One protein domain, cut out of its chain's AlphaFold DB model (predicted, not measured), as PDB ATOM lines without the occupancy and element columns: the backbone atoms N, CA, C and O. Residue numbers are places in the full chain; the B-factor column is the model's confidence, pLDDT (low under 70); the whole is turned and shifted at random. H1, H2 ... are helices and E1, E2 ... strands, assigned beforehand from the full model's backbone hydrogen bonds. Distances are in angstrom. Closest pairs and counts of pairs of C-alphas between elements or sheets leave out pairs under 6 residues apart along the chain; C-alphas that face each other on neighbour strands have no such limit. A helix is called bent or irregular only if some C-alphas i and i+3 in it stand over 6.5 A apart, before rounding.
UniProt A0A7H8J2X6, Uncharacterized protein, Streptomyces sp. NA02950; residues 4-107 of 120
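Overview. This is residues 4 to 107 of the 120 residues of an uncharacterized protein of Streptomyces sp. NA02950 (UniProt A0A7H8J2X6). A small, twisted four-stranded sheet with the short helix H5 over one face makes one lobe, and the long helix H3, with the short H1 and H2 packed on its residues 20 to 28, makes the other. Residues 36 to 55, a long stretch with no named element, link H3 to the sheet, and the short helix H4 lies to one side of the sheet lobe, grazing the sheet with its residues 87 to 89, while Ser 69, in the link from E2 to E3, lies at the end of that lobe far from H2. The printed part has 104 residues with five named helices and four named strands, in the order H1 H2 H3 E1 E2 E3 H4 H5 E4; the sheet runs E3 E2 E1 E4, antiparallel throughout, and the class is mixed, helices and strands. The whole is compact, with a radius of gyration of the C-alphas of 14.0 A and spans of 42 by 34 by 21 A.

Along the chain. H1 is residues 4 to 7, beginning at C-alpha 4 (-22.967, 12.881, 71.024), and H2 is residues 10 to 14. H3, residues 17 to 35, is 27.4 A long and ends at C-alpha 35 (-22.415, 22.984, 56.383); it is irregular, with C-alphas 18 and 21 at 7.3 A. E1 is residues 56 to 58, E2 residues 64 to 67, 10.1 A long, and E3 residues 73 to 75. H4 is residues 86 to 89, H5 residues 94 to 101, 10.2 A long, and E4 residues 104 to 106, ending at C-alpha 106 (-32.684, 29.436, 59.959).

Arrangement. H1 touches H3, closest at the C-alphas of Ala 6 and Ala 24, 5.2 A. H2 touches H3, closest at the C-alphas of Val 12 and Ala 23, 5.6 A. H3 only grazes the sheet, with its residues 29 to 33. E1, E2 and E3 form a meander, each strand the antiparallel neighbour of the one before; E1 and E2 are a hairpin, with N 65 and O 57 at 2.8 A, and so are E2 and E3, with N 66 and O 75 at 2.8 A. Edge strand E4 is antiparallel to E1, with N 58 and O 105 at 2.8 A. Residues 41 to 42 pair with residues 104 to 105 of E4, antiparallel. H4 only grazes the sheet, with its residues 87 to 89, and H4 and H5 are near each other. H5 is on the sheet at a height of 7.3 A, only just over E4, with 3 C-alphas; it runs slantwise to the strands, at 55 degrees to E4 on the local plane. Every O i to N i+4 pair is within hydrogen-bond range in H2 and H5, and 13 of 15 in H3; H1 and H4 are too short for such a pair.

Size, cuts and confidence. The two C-alphas farthest apart, those of Ala 14 and Ser 69, are 42.3 A apart. The printed part has no cut. The link from H3 to E1, 20 residues, is long. The mean pLDDT of the printed part is 90.9, and no printed residue is under 70.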
ATOM      1  N   ASP A   4     -23.847  14.018  70.725       84.81
ATOM      2  CA  ASP A   4     -22.967  12.881  71.024       84.81
ATOM      3  C   ASP A   4     -21.692  12.896  70.172       84.81
ATOM      4  O   ASP A   4     -20.592  12.751  70.706       84.81
ATOM      5  N   ASP A   5     -21.812  13.174  68.867       87.38
ATOM      6  CA  ASP A   5     -20.652  13.316  67.977       87.38
ATOM      7  C   ASP A   5     -19.701  14.426  68.455       87.38
ATOM      8  O   ASP A   5     -18.479  14.301  68.353       87.38
ATOM      9  N   ALA A   6     -20.251  15.536  68.957       88.62
ATOM     10  CA  ALA A   6     -19.466  16.682  69.401       88.62
ATOM     11  C   ALA A   6     -18.681  16.385  70.686       88.62
ATOM     12  O   ALA A   6     -17.546  16.843  70.818       88.62
ATOM     13  N   PHE A   7     -19.226  15.576  71.601       89.44
ATOM     14  CA  PHE A   7     -18.518  15.135  72.810       89.44
ATOM     15  C   PHE A   7     -17.310  14.235  72.515       89.44
ATOM     16  O   PHE A   7     -16.404  14.145  73.345       89.44
ATOM     17  N   LEU A   8     -17.264  13.606  71.336       92.94
ATOM     18  CA  LEU A   8     -16.134  12.786  70.888       92.94
ATOM     19  C   LEU A   8     -14.981  13.609  70.288       92.94
ATOM     20  O   LEU A   8     -13.909  13.058  70.030       92.94
ATOM     21  N   LEU A   9     -15.166  14.914  70.052       93.81
ATOM     22  CA  LEU A   9     -14.112  15.765  69.496       93.81
ATOM     23  C   LEU A   9     -12.965  15.942  70.508       93.81
ATOM     24  O   LEU A   9     -13.245  16.216  71.676       93.81
ATOM     25  N   PRO A  10     -11.684  15.867  70.086       94.12
ATOM     26  CA  PRO A  10     -10.540  15.956  70.997       94.12
ATOM     27  C   PRO A  10     -10.557  17.200  71.892       94.12
ATOM     28  O   PRO A  10     -10.351  17.088  73.099       94.12
ATOM     29  N   ASP A  11     -10.874  18.363  71.321       91.69
ATOM     30  CA  ASP A  11     -10.902  19.634  72.054       91.69
ATOM     31  C   ASP A  11     -12.060  19.704  73.063       91.69
ATOM     32  O   ASP A  11     -11.921  20.290  74.136       91.69
ATOM     33  N   VAL A  12     -13.197  19.067  72.757       93.19
ATOM     34  CA  VAL A  12     -14.350  18.985  73.667       93.19
ATOM     35  C   VAL A  12     -14.064  17.977  74.781       93.19
ATOM     36  O   VAL A  12     -14.260  18.277  75.956       93.19
ATOM     37  N   ALA A  13     -13.527  16.803  74.450       93.00
ATOM     38  CA  ALA A  13     -13.146  15.787  75.427       93.00
ATOM     39  C   ALA A  13     -12.075  16.298  76.412       93.00
ATOM     40  O   ALA A  13     -12.136  15.981  77.602       93.00
ATOM     41  N   ALA A  14     -11.139  17.125  75.936       93.69
ATOM     42  CA  ALA A  14     -10.104  17.758  76.751       93.69
ATOM     43  C   ALA A  14     -10.616  18.924  77.621       93.69
ATOM     44  O   ALA A  14      -9.932  19.311  78.571       93.69
ATOM     45  N   ALA A  15     -11.798  19.480  77.335       94.44
ATOM     46  CA  ALA A  15     -12.374  20.562  78.129       94.44
ATOM     47  C   ALA A  15     -12.759  20.089  79.550       94.44
ATOM     48  O   ALA A  15     -13.166  18.926  79.727       94.44
ATOM     49  N   PRO A  16     -12.687  20.979  80.563       95.69
ATOM     50  CA  PRO A  16     -13.181  20.696  81.910       95.69
ATOM     51  C   PRO A  16     -14.639  20.210  81.892       95.69
ATOM     52  O   PRO A  16     -15.433  20.768  81.123       95.69
ATOM     53  N   PRO A  17     -15.024  19.208  82.712       92.75
ATOM     54  CA  PRO A  17     -16.379  18.650  82.713       92.75
ATOM     55  C   PRO A  17     -17.491  19.707  82.771       92.75
ATOM     56  O   PRO A  17     -18.474  19.604  82.043       92.75
ATOM     57  N   GLU A  18     -17.299  20.757  83.564       92.44
ATOM     58  CA  GLU A  18     -18.238  21.861  83.772       92.44
ATOM     59  C   GLU A  18     -18.416  22.784  82.554       92.44
ATOM     60  O   GLU A  18     -19.436  23.454  82.436       92.44
ATOM     61  N   THR A  19     -17.457  22.807  81.625       92.50
ATOM     62  CA  THR A  19     -17.533  23.614  80.388       92.50
ATOM     63  C   THR A  19     -17.729  22.767  79.136       92.50
ATOM     64  O   THR A  19     -17.953  23.304  78.051       92.50
ATOM     65  N   ARG A  20     -17.682  21.439  79.269       92.75
ATOM     66  CA  ARG A  20     -17.708  20.511  78.138       92.75
ATOM     67  C   ARG A  20     -18.987  20.615  77.313       92.75
ATOM     68  O   ARG A  20     -18.909  20.603  76.090       92.75
ATOM     69  N   GLY A  21     -20.141  20.785  77.961       90.25
ATOM     70  CA  GLY A  21     -21.412  21.010  77.262       90.25
ATOM     71  C   GLY A  21     -21.392  22.282  76.409       90.25
ATOM     72  O   GLY A  21     -21.767  22.256  75.240       90.25
ATOM     73  N   HIS A  22     -20.851  23.376  76.952       90.69
ATOM     74  CA  HIS A  22     -20.689  24.623  76.204       90.69
ATOM     75  C   HIS A  22     -19.696  24.472  75.037       90.69
ATOM     76  O   HIS A  22     -19.962  24.937  73.929       90.69
ATOM     77  N   ALA A  23     -18.580  23.766  75.244       93.12
ATOM     78  CA  ALA A  23     -17.624  23.461  74.180       93.12
ATOM     79  C   ALA A  23     -18.262  22.622  73.054       93.12
ATOM     80  O   ALA A  23     -18.059  22.922  71.875       93.12
ATOM     81  N   ALA A  24     -19.088  21.629  73.402       92.00
ATOM     82  CA  ALA A  24     -19.859  20.849  72.436       92.00
ATOM     83  C   ALA A  24     -20.825  21.741  71.636       92.00
ATOM     84  O   ALA A  24     -20.826  21.689  70.405       92.00
ATOM     85  N   GLN A  25     -21.573  22.635  72.296       91.25
ATOM     86  CA  GLN A  25     -22.462  23.591  71.621       91.25
ATOM     87  C   GLN A  25     -21.714  24.491  70.626       91.25
ATOM     88  O   GLN A  25     -22.186  24.707  69.505       91.25
ATOM     89  N   LEU A  26     -20.534  24.997  70.998       93.81
ATOM     90  CA  LEU A  26     -19.695  25.799  70.104       93.81
ATOM     91  C   LEU A  26     -19.232  24.993  68.883       93.81
ATOM     92  O   LEU A  26     -19.309  25.493  67.756       93.81
ATOM     93  N   ALA A  27     -18.819  23.740  69.081       93.75
ATOM     94  CA  ALA A  27     -18.399  22.861  67.995       93.75
ATOM     95  C   ALA A  27     -19.548  22.549  67.018       93.75
ATOM     96  O   ALA A  27     -19.376  22.670  65.802       93.75
ATOM     97  N   ILE A  28     -20.743  22.233  67.528       93.00
ATOM     98  CA  ILE A  28     -21.936  21.989  66.698       93.00
ATOM     99  C   ILE A  28     -22.315  23.257  65.931       93.00
ATOM    100  O   ILE A  28     -22.602  23.192  64.734       93.00
ATOM    101  N   THR A  29     -22.265  24.422  66.586       94.38
ATOM    102  CA  THR A  29     -22.528  25.721  65.945       94.38
ATOM    103  C   THR A  29     -21.583  25.938  64.764       94.38
ATOM    104  O   THR A  29     -22.031  26.255  63.658       94.38
ATOM    105  N   ALA A  30     -20.278  25.732  64.967       94.06
ATOM    106  CA  ALA A  30     -19.272  25.871  63.917       94.06
ATOM    107  C   ALA A  30     -19.511  24.880  62.766       94.06
ATOM    108  O   ALA A  30     -19.484  25.268  61.597       94.06
ATOM    109  N   ALA A  31     -19.829  23.622  63.084       92.88
ATOM    110  CA  ALA A  31     -20.141  22.604  62.089       92.88
ATOM    111  C   ALA A  31     -21.388  22.957  61.260       92.88
ATOM    112  O   ALA A  31     -21.387  22.773  60.042       92.88
ATOM    113  N   ARG A  32     -22.442  23.495  61.886       92.62
ATOM    114  CA  ARG A  32     -23.661  23.944  61.191       92.62
ATOM    115  C   ARG A  32     -23.386  25.129  60.273       92.62
ATOM    116  O   ARG A  32     -23.789  25.083  59.114       92.62
ATOM    117  N   ARG A  33     -22.624  26.124  60.737       94.25
ATOM    118  CA  ARG A  33     -22.194  27.271  59.916       94.25
ATOM    119  C   ARG A  33     -21.371  26.834  58.704       94.25
ATOM    120  O   ARG A  33     -21.601  27.325  57.607       94.25
ATOM    121  N   ALA A  34     -20.462  25.874  58.877       93.94
ATOM    122  CA  ALA A  34     -19.664  25.330  57.778       93.94
ATOM    123  C   ALA A  34     -20.509  24.534  56.766       93.94
ATOM    124  O   ALA A  34     -20.279  24.622  55.562       93.94
ATOM    125  N   ARG A  35     -21.502  23.768  57.239       91.00
ATOM    126  CA  ARG A  35     -22.415  22.984  56.383       91.00
ATOM    127  C   ARG A  35     -23.458  23.842  55.669       91.00
ATOM    128  O   ARG A  35     -23.892  23.490  54.575       91.00
ATOM    129  N   HIS A  36     -23.876  24.943  56.285       89.94
ATOM    130  CA  HIS A  36     -24.928  25.821  55.786       89.94
ATOM    131  C   HIS A  36     -24.474  27.289  55.766       89.94
ATOM    132  O   HIS A  36     -25.098  28.124  56.416       89.94
ATOM    133  N   PRO A  37     -23.437  27.645  54.983       90.31
ATOM    134  CA  PRO A  37     -22.849  28.989  55.008       90.31
ATOM    135  C   PRO A  37     -23.810  30.098  54.551       90.31
ATOM    136  O   PRO A  37     -23.577  31.272  54.818       90.31
ATOM    137  N   HIS A  38     -24.895  29.738  53.863       89.25
ATOM    138  CA  HIS A  38     -25.929  30.667  53.395       89.25
ATOM    139  C   HIS A  38     -27.110  30.808  54.361       89.25
ATOM    140  O   HIS A  38     -28.071  31.511  54.053       89.25
ATOM    141  N   ARG A  39     -27.085  30.106  55.499       90.12
ATOM    142  CA  ARG A  39     -28.130  30.164  56.521       90.12
ATOM    143  C   ARG A  39     -27.573  30.831  57.761       90.12
ATOM    144  O   ARG A  39     -26.435  30.584  58.154       90.12
ATOM    145  N   THR A  40     -28.395  31.644  58.409       91.56
ATOM    146  CA  THR A  40     -28.042  32.150  59.731       91.56
ATOM    147  C   THR A  40     -28.116  31.010  60.738       91.56
ATOM    148  O   THR A  40     -29.145  30.346  60.834       91.56
ATOM    149  N   THR A  41     -27.045  30.813  61.506       93.50
ATOM    150  CA  THR A  41     -27.027  29.895  62.649       93.50
ATOM    151  C   THR A  41     -26.655  30.657  63.915       93.50
ATOM    152  O   THR A  41     -25.555  31.220  63.991       93.50
ATOM    153  N   TRP A  42     -27.553  30.629  64.902       92.88
ATOM    154  CA  TRP A  42     -27.321  31.142  66.248       92.88
ATOM    155  C   TRP A  42     -26.744  30.058  67.145       92.88
ATOM    156  O   TRP A  42     -27.318  28.981  67.268       92.88
ATOM    157  N   GLY A  43     -25.617  30.353  67.772       92.75
ATOM    158  CA  GLY A  43     -25.026  29.569  68.843       92.75
ATOM    159  C   GLY A  43     -25.004  30.338  70.165       92.75
ATOM    160  O   GLY A  43     -25.438  31.493  70.232       92.75
ATOM    161  N   PRO A  44     -24.440  29.729  71.218       90.31
ATOM    162  CA  PRO A  44     -24.518  30.246  72.587       90.31
ATOM    163  C   PRO A  44     -23.774  31.573  72.801       90.31
ATOM    164  O   PRO A  44     -24.017  32.272  73.779       90.31
ATOM    165  N   SER A  45     -22.870  31.959  71.894       89.50
ATOM    166  CA  SER A  45     -22.150  33.239  71.972       89.50
ATOM    167  C   SER A  45     -22.845  34.397  71.251       89.50
ATOM    168  O   SER A  45     -22.425  35.546  71.409       89.50
ATOM    169  N   ASP A  46     -23.878  34.132  70.449       90.19
ATOM    170  CA  ASP A  46     -24.542  35.186  69.690       90.19
ATOM    171  C   ASP A  46     -25.490  35.967  70.599       90.19
ATOM    172  O   ASP A  46     -26.291  35.390  71.332       90.19
ATOM    173  N   ARG A  47     -25.417  37.299  70.546       81.94
ATOM    174  CA  ARG A  47     -26.230  38.186  71.401       81.94
ATOM    175  C   ARG A  47     -27.300  38.967  70.651       81.94
ATOM    176  O   ARG A  47     -28.105  39.642  71.280       81.94
ATOM    177  N   THR A  48     -27.282  38.923  69.321       82.88
ATOM    178  CA  THR A  48     -28.149  39.749  68.476       82.88
ATOM    179  C   THR A  48     -28.963  38.881  67.532       82.88
ATOM    180  O   THR A  48     -28.449  37.921  66.956       82.88
ATOM    181  N   GLU A  49     -30.246  39.217  67.387       78.56
ATOM    182  CA  GLU A  49     -31.063  38.659  66.315       78.56
ATOM    183  C   GLU A  49     -30.667  39.311  64.974       78.56
ATOM    184  O   GLU A  49     -30.382  40.511  64.921       78.56
ATOM    185  N   PRO A  50     -30.632  38.541  63.881       77.25
ATOM    186  CA  PRO A  50     -30.326  39.022  62.549       77.25
ATOM    187  C   PRO A  50     -31.530  39.786  61.995       77.25
ATOM    188  O   PRO A  50     -32.669  39.559  62.395       77.25
ATOM    189  N   ALA A  51     -31.277  40.657  61.023       78.00
ATOM    190  CA  ALA A  51     -32.316  41.364  60.289       78.00
ATOM    191  C   ALA A  51     -32.293  40.927  58.807       78.00
ATOM    192  O   ALA A  51     -31.262  41.106  58.158       78.00
ATOM    193  N   PRO A  52     -33.394  40.382  58.254       83.38
ATOM    194  CA  PRO A  52     -34.644  40.053  58.941       83.38
ATOM    195  C   PRO A  52     -34.491  38.851  59.889       83.38
ATOM    196  O   PRO A  52     -33.675  37.957  59.657       83.38
ATOM    197  N   VAL A  53     -35.314  38.820  60.940       87.00
ATOM    198  CA  VAL A  53     -35.409  37.654  61.828       87.00
ATOM    199  C   VAL A  53     -36.137  36.541  61.066       87.00
ATOM    200  O   VAL A  53     -37.198  36.817  60.498       87.00
ATOM    201  N   PRO A  54     -35.608  35.306  61.014       90.38
ATOM    202  CA  PRO A  54     -36.259  34.212  60.308       90.38
ATOM    203  C   PRO A  54     -37.598  33.847  60.959       90.38
ATOM    204  O   PRO A  54     -37.794  34.020  62.161       90.38
ATOM    205  N   ALA A  55     -38.523  33.335  60.148       91.81
ATOM    206  CA  ALA A  55     -39.826  32.871  60.624       91.81
ATOM    207  C   ALA A  55     -39.756  31.475  61.265       91.81
ATOM    208  O   ALA A  55     -40.554  31.163  62.146       91.81
ATOM    209  N   GLU A  56     -38.800  30.650  60.827       94.56
ATOM    210  CA  GLU A  56     -38.601  29.283  61.303       94.56
ATOM    211  C   GLU A  56     -37.109  28.994  61.489       94.56
ATOM    212  O   GLU A  56     -36.265  29.434  60.695       94.56
ATOM    213  N   VAL A  57     -36.789  28.220  62.520       95.06
ATOM    214  CA  VAL A  57     -35.445  27.699  62.778       95.06
ATOM    215  C   VAL A  57     -35.490  26.212  63.097       95.06
ATOM    216  O   VAL A  57     -36.528  25.685  63.474       95.06
ATOM    217  N   ILE A  58     -34.349  25.551  62.926       94.56
ATOM    218  CA  ILE A  58     -34.122  24.149  63.269       94.56
ATOM    219  C   ILE A  58     -33.112  24.099  64.416       94.56
ATOM    220  O   ILE A  58     -32.008  24.642  64.271       94.56
ATOM    221  N   ASP A  59     -33.463  23.455  65.522       92.69
ATOM    222  CA  ASP A  59     -32.586  23.294  66.687       92.69
ATOM    223  C   ASP A  59     -31.534  22.195  66.507       92.69
ATOM    224  O   ASP A  59     -31.394  21.642  65.412       92.69
ATOM    225  N   GLY A  60     -30.738  21.935  67.549       86.62
ATOM    226  CA  GLY A  60     -29.641  20.969  67.595       86.62
ATOM    227  C   GLY A  60     -30.031  19.546  67.197       86.62
ATOM    228  O   GLY A  60     -29.250  18.910  66.475       86.62
ATOM    229  N   ASP A  61     -31.234  19.121  67.569       86.75
ATOM    230  CA  ASP A  61     -31.758  17.767  67.365       86.75
ATOM    231  C   ASP A  61     -32.537  17.626  66.053       86.75
ATOM    232  O   ASP A  61     -32.684  16.526  65.518       86.75
ATOM    233  N   GLY A  62     -32.890  18.754  65.439       88.94
ATOM    234  CA  GLY A  62     -33.522  18.802  64.127       88.94
ATOM    235  C   GLY A  62     -34.985  19.216  64.175       88.94
ATOM    236  O   GLY A  62     -35.621  19.248  63.117       88.94
ATOM    237  N   ASP A  63     -35.496  19.578  65.349       92.88
ATOM    238  CA  ASP A  63     -36.872  20.004  65.509       92.88
ATOM    239  C   ASP A  63     -37.058  21.440  65.023       92.88
ATOM    240  O   ASP A  63     -36.170  22.301  65.097       92.88
ATOM    241  N   ILE A  64     -38.238  21.688  64.459       95.44
ATOM    242  CA  ILE A  64     -38.598  22.986  63.898       95.44
ATOM    243  C   ILE A  64     -39.212  23.842  64.998       95.44
ATOM    244  O   ILE A  64     -40.131  23.419  65.690       95.44
ATOM    245  N   TRP A  65     -38.778  25.093  65.072       96.38
ATOM    246  CA  TRP A  65     -39.355  26.122  65.924       96.38
ATOM    247  C   TRP A  65     -39.847  27.286  65.076       96.38
ATOM    248  O   TRP A  65     -39.151  27.765  64.176       96.38
ATOM    249  N   ARG A  66     -41.057  27.760  65.368       95.88
ATOM    250  CA  ARG A  66     -41.696  28.888  64.688       95.88
ATOM    251  C   ARG A  66     -41.658  30.126  65.543       95.88
ATOM    252  O   ARG A  66     -41.888  30.068  66.748       95.88
ATOM    253  N   ARG A  67     -41.435  31.264  64.897       92.44
ATOM    254  CA  ARG A  67     -41.527  32.557  65.559       92.44
ATOM    255  C   ARG A  67     -42.979  32.835  65.932       92.44
ATOM    256  O   ARG A  67     -43.872  32.780  65.086       92.44
ATOM    257  N   GLY A  68     -43.207  33.124  67.207       88.88
ATOM    258  CA  GLY A  68     -44.500  33.548  67.715       88.88
ATOM    259  C   GLY A  68     -44.884  34.943  67.217       88.88
ATOM    260  O   GLY A  68     -44.055  35.720  66.738       88.88
ATOM    261  N   SER A  69     -46.166  35.275  67.362       79.69
ATOM    262  CA  SER A  69     -46.699  36.608  67.044       79.69
ATOM    263  C   SER A  69     -46.131  37.697  67.961       79.69
ATOM    264  O   SER A  69     -46.045  38.860  67.570       79.69
ATOM    265  N   SER A  70     -45.749  37.319  69.185       75.88
ATOM    266  CA  SER A  70     -45.047  38.185  70.130       75.88
ATOM    267  C   SER A  70     -43.566  38.256  69.767       75.88
ATOM    268  O   SER A  70     -42.927  37.238  69.505       75.88
ATOM    269  N   ALA A  71     -43.004  39.464  69.758       74.25
ATOM    270  CA  ALA A  71     -41.597  39.653  69.434       74.25
ATOM    271  C   ALA A  71     -40.698  38.837  70.379       74.25
ATOM    272  O   ALA A  71     -40.784  38.973  71.597       74.25
ATOM    273  N   GLY A  72     -39.821  38.017  69.797       82.56
ATOM    274  CA  GLY A  72     -38.784  37.287  70.529       82.56
ATOM    275  C   GLY A  72     -39.213  35.956  71.148       82.56
ATOM    276  O   GLY A  72     -38.381  35.346  71.816       82.56
ATOM    277  N   THR A  73     -40.447  35.486  70.926       92.44
ATOM    278  CA  THR A  73     -40.868  34.142  71.353       92.44
ATOM    279  C   THR A  73     -40.885  33.148  70.198       92.44
ATOM    280  O   THR A  73     -41.103  33.502  69.036       92.44
ATOM    281  N   TRP A  74     -40.669  31.885  70.540       95.62
ATOM    282  CA  TRP A  74     -40.612  30.747  69.640       95.62
ATOM    283  C   TRP A  74     -41.431  29.599  70.218       95.62
ATOM    284  O   TRP A  74     -41.502  29.446  71.433       95.62
ATOM    285  N   TYR A  75     -42.061  28.807  69.360       96.25
ATOM    286  CA  TYR A  75     -42.861  27.653  69.766       96.25
ATOM    287  C   TYR A  75     -42.651  26.486  68.803       96.25
ATOM    288  O   TYR A  75     -42.405  26.699  67.610       96.25
ATOM    289  N   MET A  76     -42.775  25.258  69.302       96.56
ATOM    290  CA  MET A  76     -42.706  24.056  68.477       96.56
ATOM    291  C   MET A  76     -44.081  23.787  67.837       96.56
ATOM    292  O   MET A  76     -45.057  23.510  68.543       96.56
ATOM    293  N   PRO A  77     -44.231  23.887  66.503       93.50
ATOM    294  CA  PRO A  77     -45.469  23.503  65.850       93.50
ATOM    295  C   PRO A  77     -45.653  21.985  65.925       93.50
ATOM    296  O   PRO A  77     -44.755  21.226  65.582       93.50
ATOM    297  N   GLY A  78     -46.853  21.541  66.302       89.38
ATOM    298  CA  GLY A  78     -47.160  20.109  66.337       89.38
ATOM    299  C   GLY A  78     -46.497  19.363  67.492       89.38
ATOM    300  O   GLY A  78     -46.283  18.160  67.373       89.38
ATOM    301  N   TRP A  79     -46.192  20.064  68.591       92.56
ATOM    302  CA  TRP A  79     -45.736  19.433  69.823       92.56
ATOM    303  C   TRP A  79     -46.633  18.252  70.218       92.56
ATOM    304  O   TRP A  79     -47.865  18.324  70.182       92.56
ATOM    305  N   ASP A  80     -45.974  17.177  70.628       90.38
ATOM    306  CA  ASP A  80     -46.566  15.919  71.061       90.38
ATOM    307  C   ASP A  80     -45.749  15.393  72.242       90.38
ATOM    308  O   ASP A  80     -44.572  15.056  72.097       90.38
ATOM    309  N   ARG A  81     -46.401  15.303  73.403       91.62
ATOM    310  CA  ARG A  81     -45.831  14.831  74.674       91.62
ATOM    311  C   ARG A  81     -45.252  13.413  74.648       91.62
ATOM    312  O   ARG A  81     -44.650  12.993  75.628       91.62
ATOM    313  N   THR A  82     -45.555  12.615  73.625       91.69
ATOM    314  CA  THR A  82     -45.059  11.237  73.503       91.69
ATOM    315  C   THR A  82     -43.676  11.162  72.869       91.69
ATOM    316  O   THR A  82     -42.998  10.149  73.033       91.69
ATOM    317  N   VAL A  83     -43.262  12.221  72.172       88.06
ATOM    318  CA  VAL A  83     -42.000  12.281  71.423       88.06
ATOM    319  C   VAL A  83     -41.136  13.485  71.798       88.06
ATOM    320  O   VAL A  83     -39.925  13.414  71.624       88.06
ATOM    321  N   HIS A  84     -41.725  14.547  72.352       89.06
ATOM    322  CA  HIS A  84     -41.014  15.760  72.746       89.06
ATOM    323  C   HIS A  84     -41.061  15.971  74.261       89.06
ATOM    324  O   HIS A  84     -42.015  15.564  74.932       89.06
ATOM    325  N   ASP A  85     -40.050  16.669  74.778       89.19
ATOM    326  CA  ASP A  85     -40.012  17.123  76.168       89.19
ATOM    327  C   ASP A  85     -41.173  18.090  76.477       89.19
ATOM    328  O   ASP A  85     -41.703  18.763  75.586       89.19
ATOM    329  N   GLU A  86     -41.583  18.175  77.744       90.81
ATOM    330  CA  GLU A  86     -42.635  19.093  78.193       90.81
ATOM    331  C   GLU A  86     -42.256  20.560  77.958       90.81
ATOM    332  O   GLU A  86     -43.115  21.354  77.574       90.81
ATOM    333  N   ARG A  87     -40.966  20.906  78.062       91.56
ATOM    334  CA  ARG A  87     -40.453  22.247  77.737       91.56
ATOM    335  C   ARG A  87     -40.746  22.670  76.303       91.56
ATOM    336  O   ARG A  87     -40.916  23.859  76.045       91.56
ATOM    337  N   CYS A  88     -40.882  21.723  75.376       91.88
ATOM    338  CA  CYS A  88     -41.225  22.025  73.989       91.88
ATOM    339  C   CYS A  88     -42.666  22.544  73.803       91.88
ATOM    340  O   CYS A  88     -42.985  23.070  72.736       91.88
ATOM    341  N   ALA A  89     -43.532  22.430  74.821       91.31
ATOM    342  CA  ALA A  89     -44.886  22.989  74.805       91.31
ATOM    343  C   ALA A  89     -44.931  24.505  75.082       91.31
ATOM    344  O   ALA A  89     -45.956  25.143  74.825       91.31
ATOM    345  N   ASP A  90     -43.850  25.077  75.619       93.00
ATOM    346  CA  ASP A  90     -43.792  26.475  76.043       93.00
ATOM    347  C   ASP A  90     -43.481  27.447  74.892       93.00
ATOM    348  O   ASP A  90     -43.034  27.082  73.801       93.00
ATOM    349  N   PHE A  91     -43.689  28.739  75.166       93.81
ATOM    350  CA  PHE A  91     -43.169  29.827  74.341       93.81
ATOM    351  C   PHE A  91     -41.813  30.268  74.881       93.81
ATOM    352  O   PHE A  91     -41.739  30.914  75.926       93.81
ATOM    353  N   LEU A  92     -40.753  29.950  74.147       94.12
ATOM    354  CA  LEU A  92     -39.378  30.149  74.586       94.12
ATOM    355  C   LEU A  92     -38.737  31.345  73.898       94.12
ATOM    356  O   LEU A  92     -39.000  31.645  72.731       94.12
ATOM    357  N   SER A  93     -37.869  32.044  74.615       92.38
ATOM    358  CA  SER A  93     -36.978  33.017  74.007       92.38
ATOM    359  C   SER A  93     -35.920  32.320  73.152       92.38
ATOM    360  O   SER A  93     -35.576  31.155  73.343       92.38
ATOM    361  N   ARG A  94     -35.318  33.072  72.228       91.81
ATOM    362  CA  ARG A  94     -34.181  32.580  71.437       91.81
ATOM    363  C   ARG A  94     -33.016  32.097  72.319       91.81
ATOM    364  O   ARG A  94     -32.312  31.177  71.926       91.81
ATOM    365  N   GLN A  95     -32.781  32.727  73.475       91.19
ATOM    366  CA  GLN A  95     -31.690  32.313  74.366       91.19
ATOM    367  C   GLN A  95     -32.002  30.971  75.036       91.19
ATOM    368  O   GLN A  95     -31.166  30.082  74.969       91.19
ATOM    369  N   GLU A  96     -33.213  30.805  75.579       93.19
ATOM    370  CA  GLU A  96     -33.658  29.525  76.154       93.19
ATOM    371  C   GLU A  96     -33.560  28.397  75.128       93.19
ATOM    372  O   GLU A  96     -33.017  27.340  75.427       93.19
ATOM    373  N   LEU A  97     -33.970  28.652  73.882       93.75
ATOM    374  CA  LEU A  97     -33.843  27.660  72.823       93.75
ATOM    375  C   LEU A  97     -32.398  27.236  72.538       93.75
ATOM    376  O   LEU A  97     -32.131  26.053  72.353       93.75
ATOM    377  N   VAL A  98     -31.467  28.190  72.483       93.00
ATOM    378  CA  VAL A  98     -30.050  27.883  72.253       93.00
ATOM    379  C   VAL A  98     -29.441  27.128  73.432       93.00
ATOM    380  O   VAL A  98     -28.623  26.229  73.225       93.00
ATOM    381  N   ASP A  99     -29.829  27.492  74.651       90.00
ATOM    382  CA  ASP A  99     -29.300  26.893  75.871       90.00
ATOM    383  C   ASP A  99     -29.816  25.461  76.066       90.00
ATOM    384  O   ASP A  99     -29.023  24.579  76.398       90.00
ATOM    385  N   GLU A 100     -31.107  25.224  75.810       91.12
ATOM    386  CA  GLU A 100     -31.778  23.937  76.035       91.12
ATOM    387  C   GLU A 100     -31.651  22.983  74.837       91.12
ATOM    388  O   GLU A 100     -31.335  21.812  75.026       91.12
ATOM    389  N   PHE A 101     -31.821  23.478  73.607       90.88
ATOM    390  CA  PHE A 101     -31.904  22.648  72.393       90.88
ATOM    391  C   PHE A 101     -30.728  22.863  71.431       90.88
ATOM    392  O   PHE A 101     -30.664  22.293  70.341       90.88
ATOM    393  N   GLY A 102     -29.746  23.679  71.821       91.12
ATOM    394  CA  GLY A 102     -28.532  23.905  71.046       91.12
ATOM    395  C   GLY A 102     -28.712  24.859  69.858       91.12
ATOM    396  O   GLY A 102     -29.671  25.623  69.767       91.12
ATOM    397  N   PRO A 103     -27.745  24.889  68.926       93.81
ATOM    398  CA  PRO A 103     -27.687  25.941  67.920       93.81
ATOM    399  C   PRO A 103     -28.858  25.922  66.939       93.81
ATOM    400  O   PRO A 103     -29.121  24.925  66.262       93.81
ATOM    401  N   LEU A 104     -29.464  27.090  66.759       94.50
ATOM    402  CA  LEU A 104     -30.638  27.313  65.924       94.50
ATOM    403  C   LEU A 104     -30.221  27.736  64.520       94.50
ATOM    404  O   LEU A 104     -29.545  28.748  64.348       94.50
ATOM    405  N   THR A 105     -30.626  26.993  63.497       94.94
ATOM    406  CA  THR A 105     -30.335  27.323  62.095       94.94
ATOM    407  C   THR A 105     -31.597  27.750  61.372       94.94
ATOM    408  O   THR A 105     -32.566  27.001  61.336       94.94
ATOM    409  N   ALA A 106     -31.577  28.928  60.753       94.50
ATOM    410  CA  ALA A 106     -32.684  29.436  59.959       94.50
ATOM    411  C   ALA A 106     -33.084  28.445  58.862       94.50
ATOM    412  O   ALA A 106     -32.239  27.979  58.088       94.50
ATOM    413  N   VAL A 107     -34.381  28.163  58.758       92.06
ATOM    414  CA  VAL A 107     -34.927  27.505  57.574       92.06
ATOM    415  C   VAL A 107     -34.884  28.528  56.447       92.06
ATOM    416  O   VAL A 107     -35.325  29.667  56.609       92.06
TER     417      VAL A 107